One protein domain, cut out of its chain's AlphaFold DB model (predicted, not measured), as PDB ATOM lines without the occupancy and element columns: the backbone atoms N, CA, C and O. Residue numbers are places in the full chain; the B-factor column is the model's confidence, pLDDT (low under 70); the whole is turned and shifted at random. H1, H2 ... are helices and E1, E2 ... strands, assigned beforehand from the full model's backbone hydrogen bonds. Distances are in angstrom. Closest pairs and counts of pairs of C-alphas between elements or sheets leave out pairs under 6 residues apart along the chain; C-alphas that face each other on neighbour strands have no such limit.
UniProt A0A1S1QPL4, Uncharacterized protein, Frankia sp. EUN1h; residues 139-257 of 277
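AT A GLANCE: This is residues 139 to 257 of the 277 residues of an uncharacterized protein of Frankia sp. EUN1h (UniProt A0A1S1QPL4). In this model of little regular structure, find two lobes: the hairpin E3 and E4 between H2 and H3, and the hairpin E1 and E2 with H1 and long loops. The 119 printed residues, 38 in named elements, are mixed, in the order E1 E2 H1 H2 E3 E4 H3; both sheets are antiparallel. The whole is only just compact, close to loose, with a radius of gyration of the C-alphas of 16.0 A, and spans 47 by 36 by 27 A.

IN THESE COORDINATES: Find E3, residues 227 to 230, from C-alpha 227 at (-22.986, 3.833, -22.078). E4 is 237 to 241, H2 203 to 212, 14.1 A long, and H3 243 to 251, ending at (-23.784, -4.828, -9.521). E1 is 148 to 150, E2 157 to 159, H1 183 to 186.

HOW THE PARTS SIT: Across E3 and E4, N 227 and O 241 are 2.9 A apart; across E1 and E2, N 149 and O 158, 2.9 A. The closest C-alphas of H2 and E4, 210 and 240, are 6.5 A apart; of H3 and E3, 243 and 227, 6.2 A. H2 and H3 have every O i to N i+4 pair within hydrogen-bond range.

THE WHOLE: The printed part has no cut. Long links join E2 to H1, H1 to H2 and H2 to E3. pLDDT is under 70 in 41 residues.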
ATOM      1  N   SER A 139     -32.530 -19.189 -26.963       45.00
ATOM      2  CA  SER A 139     -32.021 -20.445 -27.529       45.00
ATOM      3  C   SER A 139     -31.192 -20.315 -28.816       45.00
ATOM      4  O   SER A 139     -31.619 -20.691 -29.902       45.00
ATOM      5  N   SER A 140     -29.966 -19.814 -28.701       43.69
ATOM      6  CA  SER A 140     -28.893 -20.135 -29.650       43.69
ATOM      7  C   SER A 140     -27.762 -20.762 -28.835       43.69
ATOM      8  O   SER A 140     -27.573 -20.325 -27.694       43.69
ATOM      9  N   PRO A 141     -27.036 -21.780 -29.341       47.12
ATOM     10  CA  PRO A 141     -25.923 -22.372 -28.601       47.12
ATOM     11  C   PRO A 141     -24.987 -21.252 -28.141       47.12
ATOM     12  O   PRO A 141     -24.733 -20.335 -28.927       47.12
ATOM     13  N   SER A 142     -24.520 -21.265 -26.887       56.84
ATOM     14  CA  SER A 142     -23.635 -20.197 -26.405       56.84
ATOM     15  C   SER A 142     -22.436 -20.066 -27.350       56.84
ATOM     16  O   SER A 142     -21.999 -21.060 -27.931       56.84
ATOM     17  N   LEU A 143     -21.907 -18.854 -27.543       59.97
ATOM     18  CA  LEU A 143     -20.700 -18.672 -28.361       59.97
ATOM     19  C   LEU A 143     -19.595 -19.635 -27.910       59.97
ATOM     20  O   LEU A 143     -18.967 -20.271 -28.753       59.97
ATOM     21  N   ALA A 144     -19.483 -19.847 -26.596       59.53
ATOM     22  CA  ALA A 144     -18.590 -20.828 -26.000       59.53
ATOM     23  C   ALA A 144     -18.865 -22.274 -26.455       59.53
ATOM     24  O   ALA A 144     -17.935 -22.974 -26.844       59.53
ATOM     25  N   ALA A 145     -20.130 -22.710 -26.494       64.56
ATOM     26  CA  ALA A 145     -20.512 -24.027 -27.016       64.56
ATOM     27  C   ALA A 145     -20.227 -24.181 -28.521       64.56
ATOM     28  O   ALA A 145     -20.096 -25.298 -29.012       64.56
ATOM     29  N   GLN A 146     -20.114 -23.071 -29.253       71.50
ATOM     30  CA  GLN A 146     -19.723 -23.057 -30.664       71.50
ATOM     31  C   GLN A 146     -18.203 -22.909 -30.863       71.50
ATOM     32  O   GLN A 146     -17.758 -22.878 -32.006       71.50
ATOM     33  N   GLY A 147     -17.405 -22.779 -29.795       78.88
ATOM     34  CA  GLY A 147     -15.956 -22.556 -29.881       78.88
ATOM     35  C   GLY A 147     -15.548 -21.108 -30.196       78.88
ATOM     36  O   GLY A 147     -14.501 -20.879 -30.804       78.88
ATOM     37  N   PHE A 148     -16.369 -20.125 -29.820       78.56
ATOM     38  CA  PHE A 148     -16.136 -18.699 -30.061       78.56
ATOM     39  C   PHE A 148     -16.221 -17.863 -28.777       78.56
ATOM     40  O   PHE A 148     -16.994 -18.157 -27.868       78.56
ATOM     41  N   GLN A 149     -15.487 -16.753 -28.752       76.69
ATOM     42  CA  GLN A 149     -15.521 -15.729 -27.705       76.69
ATOM     43  C   GLN A 149     -15.547 -14.335 -28.348       76.69
ATOM     44  O   GLN A 149     -15.083 -14.140 -29.472       76.69
ATOM     45  N   VAL A 150     -16.127 -13.350 -27.663       71.44
ATOM     46  CA  VAL A 150     -16.108 -11.945 -28.101       71.44
ATOM     47  C   VAL A 150     -14.890 -11.265 -27.487       71.44
ATOM     48  O   VAL A 150     -14.695 -11.308 -26.277       71.44
ATOM     49  N   CYS A 151     -14.062 -10.638 -28.321       73.06
ATOM     50  CA  CYS A 151     -12.894  -9.901 -27.846       73.06
ATOM     51  C   CYS A 151     -13.304  -8.610 -27.125       73.06
ATOM     52  O   CYS A 151     -13.965  -7.767 -27.725       73.06
ATOM     53  N   VAL A 152     -12.853  -8.406 -25.879       60.62
ATOM     54  CA  VAL A 152     -13.172  -7.192 -25.089       60.62
ATOM     55  C   VAL A 152     -12.559  -5.902 -25.646       60.62
ATOM     56  O   VAL A 152     -12.951  -4.808 -25.247       60.62
ATOM     57  N   SER A 153     -11.596  -6.019 -26.562       61.47
ATOM     58  CA  SER A 153     -10.972  -4.879 -27.238       61.47
ATOM     59  C   SER A 153     -11.740  -4.442 -28.485       61.47
ATOM     60  O   SER A 153     -12.020  -3.257 -28.635       61.47
ATOM     61  N   CYS A 154     -12.089  -5.373 -29.382       66.00
ATOM     62  CA  CYS A 154     -12.685  -5.032 -30.681       66.00
ATOM     63  C   CYS A 154     -14.153  -5.450 -30.850       66.00
ATOM     64  O   CYS A 154     -14.708  -5.244 -31.927       66.00
ATOM     65  N   ALA A 155     -14.756  -6.096 -29.846       58.09
ATOM     66  CA  ALA A 155     -16.094  -6.707 -29.869       58.09
ATOM     67  C   ALA A 155     -16.374  -7.694 -31.010       58.09
ATOM     68  O   ALA A 155     -17.514  -8.109 -31.218       58.09
ATOM     69  N   LYS A 156     -15.355  -8.131 -31.753       73.94
ATOM     70  CA  LYS A 156     -15.551  -9.139 -32.794       73.94
ATOM     71  C   LYS A 156     -15.686 -10.517 -32.149       73.94
ATOM     72  O   LYS A 156     -14.899 -10.876 -31.271       73.94
ATOM     73  N   ARG A 157     -16.655 -11.302 -32.635       81.31
ATOM     74  CA  ARG A 157     -16.694 -12.758 -32.439       81.31
ATOM     75  C   ARG A 157     -15.437 -13.344 -33.075       81.31
ATOM     76  O   ARG A 157     -15.223 -13.181 -34.274       81.31
ATOM     77  N   ARG A 158     -14.628 -14.028 -32.278       80.75
ATOM     78  CA  ARG A 158     -13.402 -14.696 -32.707       80.75
ATOM     79  C   ARG A 158     -13.427 -16.159 -32.266       80.75
ATOM     80  O   ARG A 158     -14.031 -16.460 -31.232       80.75
ATOM     81  N   PRO A 159     -12.834 -17.080 -33.039       87.19
ATOM     82  CA  PRO A 159     -12.582 -18.429 -32.564       87.19
ATOM     83  C   PRO A 159     -11.792 -18.401 -31.260       87.19
ATOM     84  O   PRO A 159     -10.934 -17.552 -31.050       87.19
ATOM     85  N   PHE A 160     -12.053 -19.372 -30.401       86.44
ATOM     86  CA  PHE A 160     -11.310 -19.620 -29.172       86.44
ATOM     87  C   PHE A 160      -9.781 -19.646 -29.359       86.44
ATOM     88  O   PHE A 160      -9.055 -19.176 -28.483       86.44
ATOM     89  N   ALA A 161      -9.293 -20.138 -30.500       87.19
ATOM     90  CA  ALA A 161      -7.870 -20.164 -30.845       87.19
ATOM     91  C   ALA A 161      -7.222 -18.769 -30.940       87.19
ATOM     92  O   ALA A 161      -6.018 -18.648 -30.741       87.19
ATOM     93  N   ASP A 162      -8.012 -17.720 -31.175       88.06
ATOM     94  CA  ASP A 162      -7.519 -16.347 -31.294       88.06
ATOM     95  C   ASP A 162      -7.274 -15.696 -29.923       88.06
ATOM     96  O   ASP A 162      -6.909 -14.526 -29.864       88.06
ATOM     97  N   PHE A 163      -7.500 -16.405 -28.814       86.50
ATOM     98  CA  PHE A 163      -7.307 -15.900 -27.456       86.50
ATOM     99  C   PHE A 163      -6.181 -16.669 -26.778       86.50
ATOM    100  O   PHE A 163      -6.264 -17.886 -26.596       86.50
ATOM    101  N   ALA A 164      -5.131 -15.951 -26.378       85.19
ATOM    102  CA  ALA A 164      -4.026 -16.541 -25.638       85.19
ATOM    103  C   ALA A 164      -4.537 -17.150 -24.325       85.19
ATOM    104  O   ALA A 164      -5.365 -16.556 -23.642       85.19
ATOM    105  N   VAL A 165      -4.043 -18.328 -23.950       77.44
ATOM    106  CA  VAL A 165      -4.376 -18.964 -22.669       77.44
ATOM    107  C   VAL A 165      -3.252 -18.663 -21.689       77.44
ATOM    108  O   VAL A 165      -2.093 -18.981 -21.966       77.44
ATOM    109  N   ARG A 166      -3.563 -18.072 -20.530       68.44
ATOM    110  CA  ARG A 166      -2.567 -17.975 -19.456       68.44
ATOM    111  C   ARG A 166      -2.386 -19.360 -18.849       68.44
ATOM    112  O   ARG A 166      -3.306 -19.905 -18.251       68.44
ATOM    113  N   ARG A 167      -1.181 -19.921 -18.984       55.38
ATOM    114  CA  ARG A 167      -0.757 -21.116 -18.241       55.38
ATOM    115  C   ARG A 167      -0.405 -20.721 -16.807       55.38
ATOM    116  O   ARG A 167       0.759 -20.741 -16.428       55.38
ATOM    117  N   SER A 168      -1.394 -20.315 -16.028       51.19
ATOM    118  CA  SER A 168      -1.309 -20.441 -14.575       51.19
ATOM    119  C   SER A 168      -2.275 -21.544 -14.172       51.19
ATOM    120  O   SER A 168      -3.361 -21.650 -14.735       51.19
ATOM    121  N   GLU A 169      -1.811 -22.402 -13.276       48.69
ATOM    122  CA  GLU A 169      -2.482 -23.570 -12.708       48.69
ATOM    123  C   GLU A 169      -3.992 -23.349 -12.509       48.69
ATOM    124  O   GLU A 169      -4.405 -22.254 -12.138       48.69
ATOM    125  N   ARG A 170      -4.793 -24.385 -12.822       47.88
ATOM    126  CA  ARG A 170      -6.273 -24.424 -12.789       47.88
ATOM    127  C   ARG A 170      -6.896 -23.305 -11.945       47.88
ATOM    128  O   ARG A 170      -6.836 -23.356 -10.721       47.88
ATOM    129  N   LEU A 171      -7.548 -22.351 -12.607       51.06
ATOM    130  CA  LEU A 171      -8.390 -21.376 -11.924       51.06
ATOM    131  C   LEU A 171      -9.557 -22.135 -11.269       51.06
ATOM    132  O   LEU A 171     -10.266 -22.895 -11.931       51.06
ATOM    133  N   GLU A 172      -9.729 -21.965  -9.956       50.22
ATOM    134  CA  GLU A 172     -10.761 -22.641  -9.148       50.22
ATOM    135  C   GLU A 172     -12.199 -22.306  -9.602       50.22
ATOM    136  O   GLU A 172     -13.151 -22.970  -9.202       50.22
ATOM    137  N   ASP A 173     -12.357 -21.295 -10.463       51.78
ATOM    138  CA  ASP A 173     -13.632 -20.771 -10.960       51.78
ATOM    139  C   ASP A 173     -14.171 -21.472 -12.223       51.78
ATOM    140  O   ASP A 173     -15.258 -21.132 -12.696       51.78
ATOM    141  N   GLY A 174     -13.443 -22.455 -12.767       50.72
ATOM    142  CA  GLY A 174     -13.860 -23.198 -13.961       50.72
ATOM    143  C   GLY A 174     -13.727 -22.420 -15.277       50.72
ATOM    144  O   GLY A 174     -14.252 -22.871 -16.297       50.72
ATOM    145  N   SER A 175     -13.038 -21.276 -15.282       58.66
ATOM    146  CA  SER A 175     -12.682 -20.570 -16.516       58.66
ATOM    147  C   SER A 175     -11.577 -21.311 -17.284       58.66
ATOM    148  O   SER A 175     -10.686 -21.936 -16.711       58.66
ATOM    149  N   ASP A 176     -11.621 -21.255 -18.617       66.81
ATOM    150  CA  ASP A 176     -10.689 -21.975 -19.502       66.81
ATOM    151  C   ASP A 176      -9.322 -21.276 -19.669       66.81
ATOM    152  O   ASP A 176      -8.509 -21.669 -20.510       66.81
ATOM    153  N   GLY A 177      -9.061 -20.238 -18.864       69.19
ATOM    154  CA  GLY A 177      -7.801 -19.493 -18.825       69.19
ATOM    155  C   GLY A 177      -7.537 -18.606 -20.047       69.19
ATOM    156  O   GLY A 177      -6.454 -18.009 -20.136       69.19
ATOM    157  N   ARG A 178      -8.480 -18.497 -20.995       80.25
ATOM    158  CA  ARG A 178      -8.343 -17.618 -22.167       80.25
ATOM    159  C   ARG A 178      -8.353 -16.151 -21.751       80.25
ATOM    160  O   ARG A 178      -9.140 -15.715 -20.915       80.25
ATOM    161  N   GLN A 179      -7.471 -15.363 -22.356       79.69
ATOM    162  CA  GLN A 179      -7.490 -13.914 -22.221       79.69
ATOM    163  C   GLN A 179      -8.813 -13.353 -22.759       79.69
ATOM    164  O   GLN A 179      -9.366 -13.879 -23.724       79.69
ATOM    165  N   PRO A 180      -9.328 -12.261 -22.172       72.75
ATOM    166  CA  PRO A 180     -10.553 -11.625 -22.649       72.75
ATOM    167  C   PRO A 180     -10.347 -10.888 -23.988       72.75
ATOM    168  O   PRO A 180     -11.306 -10.625 -24.716       72.75
ATOM    169  N   CYS A 181      -9.095 -10.556 -24.327       77.69
ATOM    170  CA  CYS A 181      -8.682  -9.891 -25.561       77.69
ATOM    171  C   CYS A 181      -8.102 -10.911 -26.561       77.69
ATOM    172  O   CYS A 181      -7.403 -11.835 -26.154       77.69
ATOM    173  N   CYS A 182      -8.391 -10.761 -27.860       83.19
ATOM    174  CA  CYS A 182      -7.803 -11.621 -28.891       83.19
ATOM    175  C   CYS A 182      -6.347 -11.229 -29.170       83.19
ATOM    176  O   CYS A 182      -6.012 -10.052 -29.077       83.19
ATOM    177  N   ALA A 183      -5.517 -12.181 -29.594       83.25
ATOM    178  CA  ALA A 183      -4.081 -12.021 -29.827       83.25
ATOM    179  C   ALA A 183      -3.762 -10.805 -30.709       83.25
ATOM    180  O   ALA A 183      -2.939  -9.979 -30.345       83.25
ATOM    181  N   THR A 184      -4.522 -10.595 -31.789       82.50
ATOM    182  CA  THR A 184      -4.331  -9.430 -32.672       82.50
ATOM    183  C   THR A 184      -4.556  -8.087 -31.974       82.50
ATOM    184  O   THR A 184      -3.994  -7.072 -32.366       82.50
ATOM    185  N   CYS A 185      -5.463  -8.048 -31.000       71.75
ATOM    186  CA  CYS A 185      -5.781  -6.843 -30.243       71.75
ATOM    187  C   CYS A 185      -4.878  -6.678 -29.020       71.75
ATOM    188  O   CYS A 185      -4.701  -5.543 -28.589       71.75
ATOM    189  N   ASP A 186      -4.360  -7.784 -28.487       74.50
ATOM    190  CA  ASP A 186      -3.400  -7.859 -27.384       74.50
ATOM    191  C   ASP A 186      -2.010  -7.385 -27.848       74.50
ATOM    192  O   ASP A 186      -1.408  -6.515 -27.230       74.50
ATOM    193  N   GLU A 187      -1.560  -7.842 -29.023       68.62
ATOM    194  CA  GLU A 187      -0.308  -7.410 -29.668       68.62
ATOM    195  C   GLU A 187      -0.324  -5.928 -30.075       68.62
ATOM    196  O   GLU A 187       0.713  -5.266 -30.088       68.62
ATOM    197  N   ALA A 188      -1.502  -5.385 -30.388       65.00
ATOM    198  CA  ALA A 188      -1.675  -3.990 -30.785       65.00
ATOM    199  C   ALA A 188      -1.788  -3.008 -29.594       65.00
ATOM    200  O   ALA A 188      -1.973  -1.811 -29.818       65.00
ATOM    201  N   ASP A 189      -1.750  -3.477 -28.339       54.09
ATOM    202  CA  ASP A 189      -2.176  -2.714 -27.153       54.09
ATOM    203  C   ASP A 189      -1.029  -2.078 -26.347       54.09
ATOM    204  O   ASP A 189      -0.789  -2.375 -25.180       54.09
ATOM    205  N   GLY A 190      -0.349  -1.109 -26.959       46.62
ATOM    206  CA  GLY A 190       0.459  -0.108 -26.260       46.62
ATOM    207  C   GLY A 190      -0.357   1.131 -25.865       46.62
ATOM    208  O   GLY A 190      -0.023   2.226 -26.295       46.62
ATOM    209  N   GLY A 191      -1.415   0.976 -25.062       41.59
ATOM    210  CA  GLY A 191      -2.039   2.086 -24.324       41.59
ATOM    211  C   GLY A 191      -3.381   2.632 -24.842       41.59
ATOM    212  O   GLY A 191      -3.504   3.084 -25.971       41.59
ATOM    213  N   GLY A 192      -4.355   2.673 -23.921       50.00
ATOM    214  CA  GLY A 192      -5.473   3.628 -23.867       50.00
ATOM    215  C   GLY A 192      -6.540   3.516 -24.959       50.00
ATOM    216  O   GLY A 192      -6.354   4.016 -26.062       50.00
ATOM    217  N   ARG A 193      -7.719   2.949 -24.647       46.41
ATOM    218  CA  ARG A 193      -8.839   2.902 -25.609       46.41
ATOM    219  C   ARG A 193     -10.148   3.509 -25.108       46.41
ATOM    220  O   ARG A 193     -10.759   3.034 -24.137       46.41
ATOM    221  N   ASP A 194     -10.604   4.486 -25.890       49.91
ATOM    222  CA  ASP A 194     -11.945   5.064 -25.907       49.91
ATOM    223  C   ASP A 194     -13.035   3.982 -25.964       49.91
ATOM    224  O   ASP A 194     -12.971   3.015 -26.729       49.91
ATOM    225  N   ILE A 195     -14.057   4.150 -25.122       48.09
ATOM    226  CA  ILE A 195     -15.111   3.159 -24.840       48.09
ATOM    227  C   ILE A 195     -15.988   2.858 -26.074       48.09
ATOM    228  O   ILE A 195     -16.509   1.753 -26.193       48.09
ATOM    229  N   ALA A 196     -16.112   3.783 -27.032       45.00
ATOM    230  CA  ALA A 196     -16.980   3.619 -28.204       45.00
ATOM    231  C   ALA A 196     -16.470   2.569 -29.217       45.00
ATOM    232  O   ALA A 196     -17.265   1.813 -29.775       45.00
ATOM    233  N   ASN A 197     -15.148   2.450 -29.400       46.72
ATOM    234  CA  ASN A 197     -14.552   1.494 -30.346       46.72
ATOM    235  C   ASN A 197     -14.608   0.038 -29.852       46.72
ATOM    236  O   ASN A 197     -14.542  -0.888 -30.661       46.72
ATOM    237  N   ARG A 198     -14.798  -0.175 -28.541       54.25
ATOM    238  CA  ARG A 198     -14.855  -1.511 -27.927       54.25
ATOM    239  C   ARG A 198     -16.054  -2.347 -28.340       54.25
ATOM    240  O   ARG A 198     -16.016  -3.548 -28.124       54.25
ATOM    241  N   HIS A 199     -17.079  -1.737 -28.933       59.38
ATOM    242  CA  HIS A 199     -18.326  -2.398 -29.325       59.38
ATOM    243  C   HIS A 199     -18.509  -2.529 -30.843       59.38
ATOM    244  O   HIS A 199     -19.562  -2.972 -31.296       59.38
ATOM    245  N   GLY A 200     -17.500  -2.144 -31.636       63.97
ATOM    246  CA  GLY A 200     -17.551  -2.237 -33.098       63.97
ATOM    247  C   GLY A 200     -18.632  -1.363 -33.750       63.97
ATOM    248  O   GLY A 200     -19.002  -1.625 -34.892       63.97
ATOM    249  N   LEU A 201     -19.145  -0.354 -33.036       68.38
ATOM    250  CA  LEU A 201     -20.132   0.593 -33.547       68.38
ATOM    251  C   LEU A 201     -19.445   1.860 -34.051       68.38
ATOM    252  O   LEU A 201     -18.599   2.436 -33.369       68.38
ATOM    253  N   THR A 202     -19.858   2.340 -35.219       76.31
ATOM    254  CA  THR A 202     -19.488   3.679 -35.682       76.31
ATOM    255  C   THR A 202     -20.238   4.743 -34.880       76.31
ATOM    256  O   THR A 202     -21.328   4.500 -34.357       76.31
ATOM    257  N   VAL A 203     -19.703   5.967 -34.835       75.25
ATOM    258  CA  VAL A 203     -20.383   7.119 -34.211       75.25
ATOM    259  C   VAL A 203     -21.790   7.317 -34.791       75.25
ATOM    260  O   VAL A 203     -22.730   7.601 -34.054       75.25
ATOM    261  N   SER A 204     -21.961   7.084 -36.097       79.00
ATOM    262  CA  SER A 204     -23.267   7.138 -36.764       79.00
ATOM    263  C   SER A 204     -24.225   6.047 -36.265       79.00
ATOM    264  O   SER A 204     -25.390   6.339 -36.005       79.00
ATOM    265  N   GLN A 205     -23.747   4.817 -36.045       79.62
ATOM    266  CA  GLN A 205     -24.563   3.730 -35.488       79.62
ATOM    267  C   GLN A 205     -24.958   3.989 -34.029       79.62
ATOM    268  O   GLN A 205     -26.107   3.752 -33.658       79.62
ATOM    269  N   VAL A 206     -24.041   4.519 -33.212       81.50
ATOM    270  CA  VAL A 206     -24.349   4.955 -31.839       81.50
ATOM    271  C   VAL A 206     -25.387   6.078 -31.862       81.50
ATOM    272  O   VAL A 206     -26.375   6.008 -31.135       81.50
ATOM    273  N   GLY A 207     -25.217   7.072 -32.739       82.31
ATOM    274  CA  GLY A 207     -26.167   8.169 -32.923       82.31
ATOM    275  C   GLY A 207     -27.556   7.691 -33.356       82.31
ATOM    276  O   GLY A 207     -28.554   8.123 -32.786       82.31
ATOM    277  N   ALA A 208     -27.636   6.748 -34.297       83.62
ATOM    278  CA  ALA A 208     -28.899   6.159 -34.744       83.62
ATOM    279  C   ALA A 208     -29.594   5.363 -33.625       83.62
ATOM    280  O   ALA A 208     -30.802   5.502 -33.420       83.62
ATOM    281  N   LEU A 209     -28.836   4.574 -32.856       85.81
ATOM    282  CA  LEU A 209     -29.364   3.841 -31.706       85.81
ATOM    283  C   LEU A 209     -29.866   4.805 -30.622       85.81
ATOM    284  O   LEU A 209     -30.971   4.632 -30.108       85.81
ATOM    285  N   LEU A 210     -29.107   5.863 -30.328       87.38
ATOM    286  CA  LEU A 210     -29.494   6.903 -29.379       87.38
ATOM    287  C   LEU A 210     -30.762   7.643 -29.828       87.38
ATOM    288  O   LEU A 210     -31.682   7.827 -29.027       87.38
ATOM    289  N   ALA A 211     -30.851   8.003 -31.111       85.44
ATOM    290  CA  ALA A 211     -32.026   8.639 -31.701       85.44
ATOM    291  C   ALA A 211     -33.262   7.731 -31.620       85.44
ATOM    292  O   ALA A 211     -34.328   8.187 -31.211       85.44
ATOM    293  N   SER A 212     -33.114   6.428 -31.888       85.75
ATOM    294  CA  SER A 212     -34.206   5.448 -31.746       85.75
ATOM    295  C   SER A 212     -34.730   5.328 -30.307       85.75
ATOM    296  O   SER A 212     -35.878   4.948 -30.076       85.75
ATOM    297  N   GLN A 213     -33.902   5.678 -29.316       88.12
ATOM    298  CA  GLN A 213     -34.281   5.721 -27.907       88.12
ATOM    299  C   GLN A 213     -34.840   7.079 -27.459       88.12
ATOM    300  O   GLN A 213     -35.259   7.189 -26.302       88.12
ATOM    301  N   GLY A 214     -34.842   8.088 -28.332       85.81
ATOM    302  CA  GLY A 214     -35.217   9.465 -28.005       85.81
ATOM    303  C   GLY A 214     -34.158  10.210 -27.188       85.81
ATOM    304  O   GLY A 214     -34.508  11.071 -26.390       85.81
ATOM    305  N   GLY A 215     -32.876   9.846 -27.307       86.25
ATOM    306  CA  GLY A 215     -31.777  10.507 -26.586       86.25
ATOM    307  C   GLY A 215     -31.615  10.104 -25.115       86.25
ATOM    308  O   GLY A 215     -30.714  10.593 -24.435       86.25
ATOM    309  N   VAL A 216     -32.460   9.203 -24.608       92.12
ATOM    310  CA  VAL A 216     -32.519   8.836 -23.185       92.12
ATOM    311  C   VAL A 216     -32.208   7.363 -22.934       92.12
ATOM    312  O   VAL A 216     -32.253   6.516 -23.830       92.12
ATOM    313  N   CYS A 217     -31.886   7.050 -21.678       95.00
ATOM    314  CA  CYS A 217     -31.539   5.710 -21.202       95.00
ATOM    315  C   CYS A 217     -32.607   4.669 -21.569       95.00
ATOM    316  O   CYS A 217     -33.772   4.827 -21.205       95.00
ATOM    317  N   ALA A 218     -32.204   3.558 -22.195       94.31
ATOM    318  CA  ALA A 218     -33.134   2.509 -22.626       94.31
ATOM    319  C   ALA A 218     -33.908   1.848 -21.467       94.31
ATOM    320  O   ALA A 218     -35.026   1.369 -21.681       94.31
ATOM    321  N   VAL A 219     -33.326   1.846 -20.260       95.19
ATOM    322  CA  VAL A 219     -33.924   1.297 -19.030       95.19
ATOM    323  C   VAL A 219     -34.833   2.321 -18.353       95.19
ATOM    324  O   VAL A 219     -36.039   2.109 -18.288       95.19
ATOM    325  N   CYS A 220     -34.279   3.421 -17.828       94.56
ATOM    326  CA  CYS A 220     -35.053   4.332 -16.979       94.56
ATOM    327  C   CYS A 220     -35.790   5.434 -17.740       94.56
ATOM    328  O   CYS A 220     -36.667   6.046 -17.149       94.56
ATOM    329  N   ARG A 221     -35.421   5.720 -18.998       93.38
ATOM    330  CA  ARG A 221     -36.022   6.767 -19.850       93.38
ATOM    331  C   ARG A 221     -36.007   8.192 -19.274       93.38
ATOM    332  O   ARG A 221     -36.687   9.059 -19.798       93.38
ATOM    333  N   ILE A 222     -35.211   8.438 -18.231       91.44
ATOM    334  CA  ILE A 222     -35.138   9.734 -17.532       91.44
ATOM    335  C   ILE A 222     -33.823  10.462 -17.819       91.44
ATOM    336  O   ILE A 222     -33.807  11.672 -18.002       91.44
ATOM    337  N   ARG A 223     -32.699   9.737 -17.808       92.25
ATOM    338  CA  ARG A 223     -31.355  10.330 -17.892       92.25
ATOM    339  C   ARG A 223     -30.755  10.206 -19.291       92.25
ATOM    340  O   ARG A 223     -31.119   9.252 -19.993       92.25
ATOM    341  N   PRO A 224     -29.796  11.083 -19.643       91.00
ATOM    342  CA  PRO A 224     -28.983  10.930 -20.843       91.00
ATOM    343  C   PRO A 224     -28.367   9.532 -20.929       91.00
ATOM    344  O   PRO A 224     -27.975   8.939 -19.916       91.00
ATOM    345  N   ALA A 225     -28.345   8.982 -22.137       89.94
ATOM    346  CA  ALA A 225     -27.741   7.690 -22.415       89.94
ATOM    347  C   ALA A 225     -26.336   7.887 -22.982       89.94
ATOM    348  O   ALA A 225     -26.160   8.550 -23.997       89.94
ATOM    349  N   GLU A 226     -25.351   7.287 -22.322       88.31
ATOM    350  CA  GLU A 226     -23.926   7.520 -22.598       88.31
ATOM    351  C   GLU A 226     -23.137   6.210 -22.717       88.31
ATOM    352  O   GLU A 226     -22.038   6.189 -23.258       88.31
ATOM    353  N   HIS A 227     -23.688   5.104 -22.208       88.69
ATOM    354  CA  HIS A 227     -22.986   3.833 -22.078       88.69
ATOM    355  C   HIS A 227     -23.641   2.788 -22.967       88.69
ATOM    356  O   HIS A 227     -24.823   2.492 -22.804       88.69
ATOM    357  N   VAL A 228     -22.881   2.229 -23.902       87.44
ATOM    358  CA  VAL A 228     -23.355   1.136 -24.751       87.44
ATOM    359  C   VAL A 228     -23.444  -0.134 -23.910       87.44
ATOM    360  O   VAL A 228     -22.443  -0.651 -23.421       87.44
ATOM    361  N   ASP A 229     -24.662  -0.627 -23.738       88.94
ATOM    362  CA  ASP A 229     -24.948  -1.850 -23.009       88.94
ATOM    363  C   ASP A 229     -25.060  -3.029 -23.978       88.94
ATOM    364  O   ASP A 229     -25.637  -2.937 -25.072       88.94
ATOM    365  N   HIS A 230     -24.475  -4.147 -23.568       83.50
ATOM    366  CA  HIS A 230     -24.357  -5.341 -24.379       83.50
ATOM    367  C   HIS A 230     -24.577  -6.588 -23.530       83.50
ATOM    368  O   HIS A 230     -24.370  -6.602 -22.320       83.50
ATOM    369  N   ASP A 231     -25.028  -7.649 -24.181       79.25
ATOM    370  CA  ASP A 231     -25.120  -8.954 -23.553       79.25
ATOM    371  C   ASP A 231     -23.720  -9.567 -23.425       79.25
ATOM    372  O   ASP A 231     -23.036  -9.754 -24.428       79.25
ATOM    373  N   HIS A 232     -23.284  -9.896 -22.209       72.00
ATOM    374  CA  HIS A 232     -21.948 -10.462 -21.988       72.00
ATOM    375  C   HIS A 232     -21.791 -11.889 -22.545       72.00
ATOM    376  O   HIS A 232     -20.665 -12.336 -22.745       72.00
ATOM    377  N   ALA A 233     -22.890 -12.605 -22.829       67.81
ATOM    378  CA  ALA A 233     -22.834 -13.952 -23.394       67.81
ATOM    379  C   ALA A 233     -22.781 -13.953 -24.931       67.81
ATOM    380  O   ALA A 233     -22.096 -14.795 -25.512       67.81
ATOM    381  N   SER A 234     -23.493 -13.039 -25.600       68.75
ATOM    382  CA  SER A 234     -23.532 -12.973 -27.068       68.75
ATOM    383  C   SER A 234     -22.774 -11.798 -27.689       68.75
ATOM    384  O   SER A 234     -22.581 -11.776 -28.904       68.75
ATOM    385  N   GLY A 235     -22.370 -10.807 -26.895       69.69
ATOM    386  CA  GLY A 235     -21.815  -9.538 -27.374       69.69
ATOM    387  C   GLY A 235     -22.848  -8.629 -28.050       69.69
ATOM    388  O   GLY A 235     -22.496  -7.557 -28.542       69.69
ATOM    389  N   ARG A 236     -24.128  -9.027 -28.101       75.38
ATOM    390  CA  ARG A 236     -25.171  -8.262 -28.788       75.38
ATOM    391  C   ARG A 236     -25.449  -6.958 -28.051       75.38
ATOM    392  O   ARG A 236     -25.795  -6.972 -26.871       75.38
ATOM    393  N   ILE A 237     -25.392  -5.848 -28.779       84.44
ATOM    394  CA  ILE A 237     -25.782  -4.529 -28.278       84.44
ATOM    395  C   ILE A 237     -27.276  -4.532 -27.958       84.44
ATOM    396  O   ILE A 237     -28.105  -4.854 -28.811       84.44
ATOM    397  N   ARG A 238     -27.616  -4.199 -26.713       88.50
ATOM    398  CA  ARG A 238     -28.997  -4.174 -26.214       88.50
ATOM    399  C   ARG A 238     -29.565  -2.755 -26.232       88.50
ATOM    400  O   ARG A 238     -30.763  -2.572 -26.418       88.50
ATOM    401  N   GLY A 239     -28.726  -1.740 -26.029       89.75
ATOM    402  CA  GLY A 239     -29.123  -0.331 -26.066       89.75
ATOM    403  C   GLY A 239     -28.051   0.588 -25.492       89.75
ATOM    404  O   GLY A 239     -26.954   0.148 -25.173       89.75
ATOM    405  N   ILE A 240     -28.382   1.867 -25.335       93.38
ATOM    406  CA  ILE A 240     -27.529   2.850 -24.661       93.38
ATOM    407  C   ILE A 240     -28.190   3.246 -23.342       93.38
ATOM    408  O   ILE A 240     -29.373   3.602 -23.291       93.38
ATOM    409  N   LEU A 241     -27.438   3.173 -22.254       95.19
ATOM    410  CA  LEU A 241     -27.903   3.382 -20.892       95.19
ATOM    411  C   LEU A 241     -27.218   4.588 -20.254       95.19
ATOM    412  O   LEU A 241     -26.131   5.007 -20.646       95.19
ATOM    413  N   CYS A 242     -27.850   5.147 -19.225       95.31
ATOM    414  CA  CYS A 242     -27.156   6.067 -18.328       95.31
ATOM    415  C   CYS A 242     -26.179   5.287 -17.434       95.31
ATOM    416  O   CYS A 242     -26.482   4.147 -17.061       95.31
ATOM    417  N   PHE A 243     -25.091   5.936 -17.009       94.50
ATOM    418  CA  PHE A 243     -24.031   5.353 -16.172       94.50
ATOM    419  C   PHE A 243     -24.568   4.474 -15.033       94.50
ATOM    420  O   PHE A 243     -24.316   3.279 -14.963       94.50
ATOM    421  N   THR A 244     -25.397   5.046 -14.168       96.25
ATOM    422  CA  THR A 244     -25.929   4.333 -12.989       96.25
ATOM    423  C   THR A 244     -26.849   3.146 -13.308       96.25
ATOM    424  O   THR A 244     -26.842   2.187 -12.550       96.25
ATOM    425  N   CYS A 245     -27.628   3.151 -14.401       96.50
ATOM    426  CA  CYS A 245     -28.420   1.965 -14.767       96.50
ATOM    427  C   CYS A 245     -27.502   0.845 -15.260       96.50
ATOM    428  O   CYS A 245     -27.694  -0.295 -14.856       96.50
ATOM    429  N   ASN A 246     -26.492   1.183 -16.066       94.56
ATOM    430  CA  ASN A 246     -25.477   0.236 -16.523       94.56
ATOM    431  C   ASN A 246     -24.720  -0.381 -15.331       94.56
ATOM    432  O   ASN A 246     -24.750  -1.588 -15.118       94.56
ATOM    433  N   THR A 247     -24.139   0.461 -14.473       94.31
ATOM    434  CA  THR A 247     -23.415   0.024 -13.269       94.31
ATOM    435  C   THR A 247     -24.326  -0.707 -12.278       94.31
ATOM    436  O   THR A 247     -23.917  -1.673 -11.641       94.31
ATOM    437  N   GLY A 248     -25.577  -0.267 -12.136       95.94
ATOM    438  CA  GLY A 248     -26.576  -0.910 -11.290       95.94
ATOM    439  C   GLY A 248     -26.873  -2.342 -11.730       95.94
ATOM    440  O   GLY A 248     -26.850  -3.237 -10.891       95.94
ATOM    441  N   MET A 249     -27.119  -2.577 -13.023       94.94
ATOM    442  CA  MET A 249     -27.331  -3.937 -13.540       94.94
ATOM    443  C   MET A 249     -26.085  -4.807 -13.353       94.94
ATOM    444  O   MET A 249     -26.206  -5.913 -12.824       94.94
ATOM    445  N   GLY A 250     -24.897  -4.264 -13.635       92.88
ATOM    446  CA  GLY A 250     -23.629  -4.953 -13.387       92.88
ATOM    447  C   GLY A 250     -23.427  -5.345 -11.916       92.88
ATOM    448  O   GLY A 250     -23.004  -6.461 -11.624       92.88
ATOM    449  N   ASN A 251     -23.827  -4.499 -10.957       95.38
ATOM    450  CA  ASN A 251     -23.784  -4.828  -9.521       95.38
ATOM    451  C   ASN A 251     -24.686  -6.016  -9.140       95.38
ATOM    452  O   ASN A 251     -24.406  -6.737  -8.176       95.38
ATOM    453  N   PHE A 252     -25.762  -6.236  -9.892       94.69
ATOM    454  CA  PHE A 252     -26.616  -7.413  -9.758       94.69
ATOM    455  C   PHE A 252     -26.215  -8.551 -10.712       94.69
ATOM    456  O   PHE A 252     -26.897  -9.570 -10.755       94.69
ATOM    457  N   GLY A 253     -25.072  -8.435 -11.392       90.62
ATOM    458  CA  GLY A 253     -24.522  -9.452 -12.286       90.62
ATOM    459  C   GLY A 253     -25.335  -9.648 -13.562       90.62
ATOM    460  O   GLY A 253     -25.391 -10.765 -14.059       90.62
ATOM    461  N   ASP A 254     -26.032  -8.604 -14.024       91.31
ATOM    462  CA  ASP A 254     -26.946  -8.661 -15.173       91.31
ATOM    463  C   ASP A 254     -27.991  -9.792 -15.072       91.31
ATOM    464  O   ASP A 254     -28.526 -10.257 -16.079       91.31
ATOM    465  N   ASP A 255     -28.309 -10.217 -13.841       89.12
ATOM    466  CA  ASP A 255     -29.271 -11.275 -13.554       89.12
ATOM    467  C   ASP A 255     -30.661 -10.681 -13.249       89.12
ATOM    468  O   ASP A 255     -30.863 -10.032 -12.209       89.12
ATOM    469  N   PRO A 256     -31.667 -10.933 -14.111       91.25
ATOM    470  CA  PRO A 256     -33.037 -10.496 -13.873       91.25
ATOM    471  C   PRO A 256     -33.630 -11.022 -12.559       91.25
ATOM    472  O   PRO A 256     -34.495 -10.364 -11.985       91.25
ATOM    473  N   ASN A 257     -33.212 -12.200 -12.086       90.00
ATOM    474  CA  ASN A 257     -33.732 -12.773 -10.847       90.00
ATOM    475  C   ASN A 257     -33.166 -12.037  -9.632       90.00
ATOM    476  O   ASN A 257     -33.931 -11.644  -8.753       90.00
TER     477      ASN A 257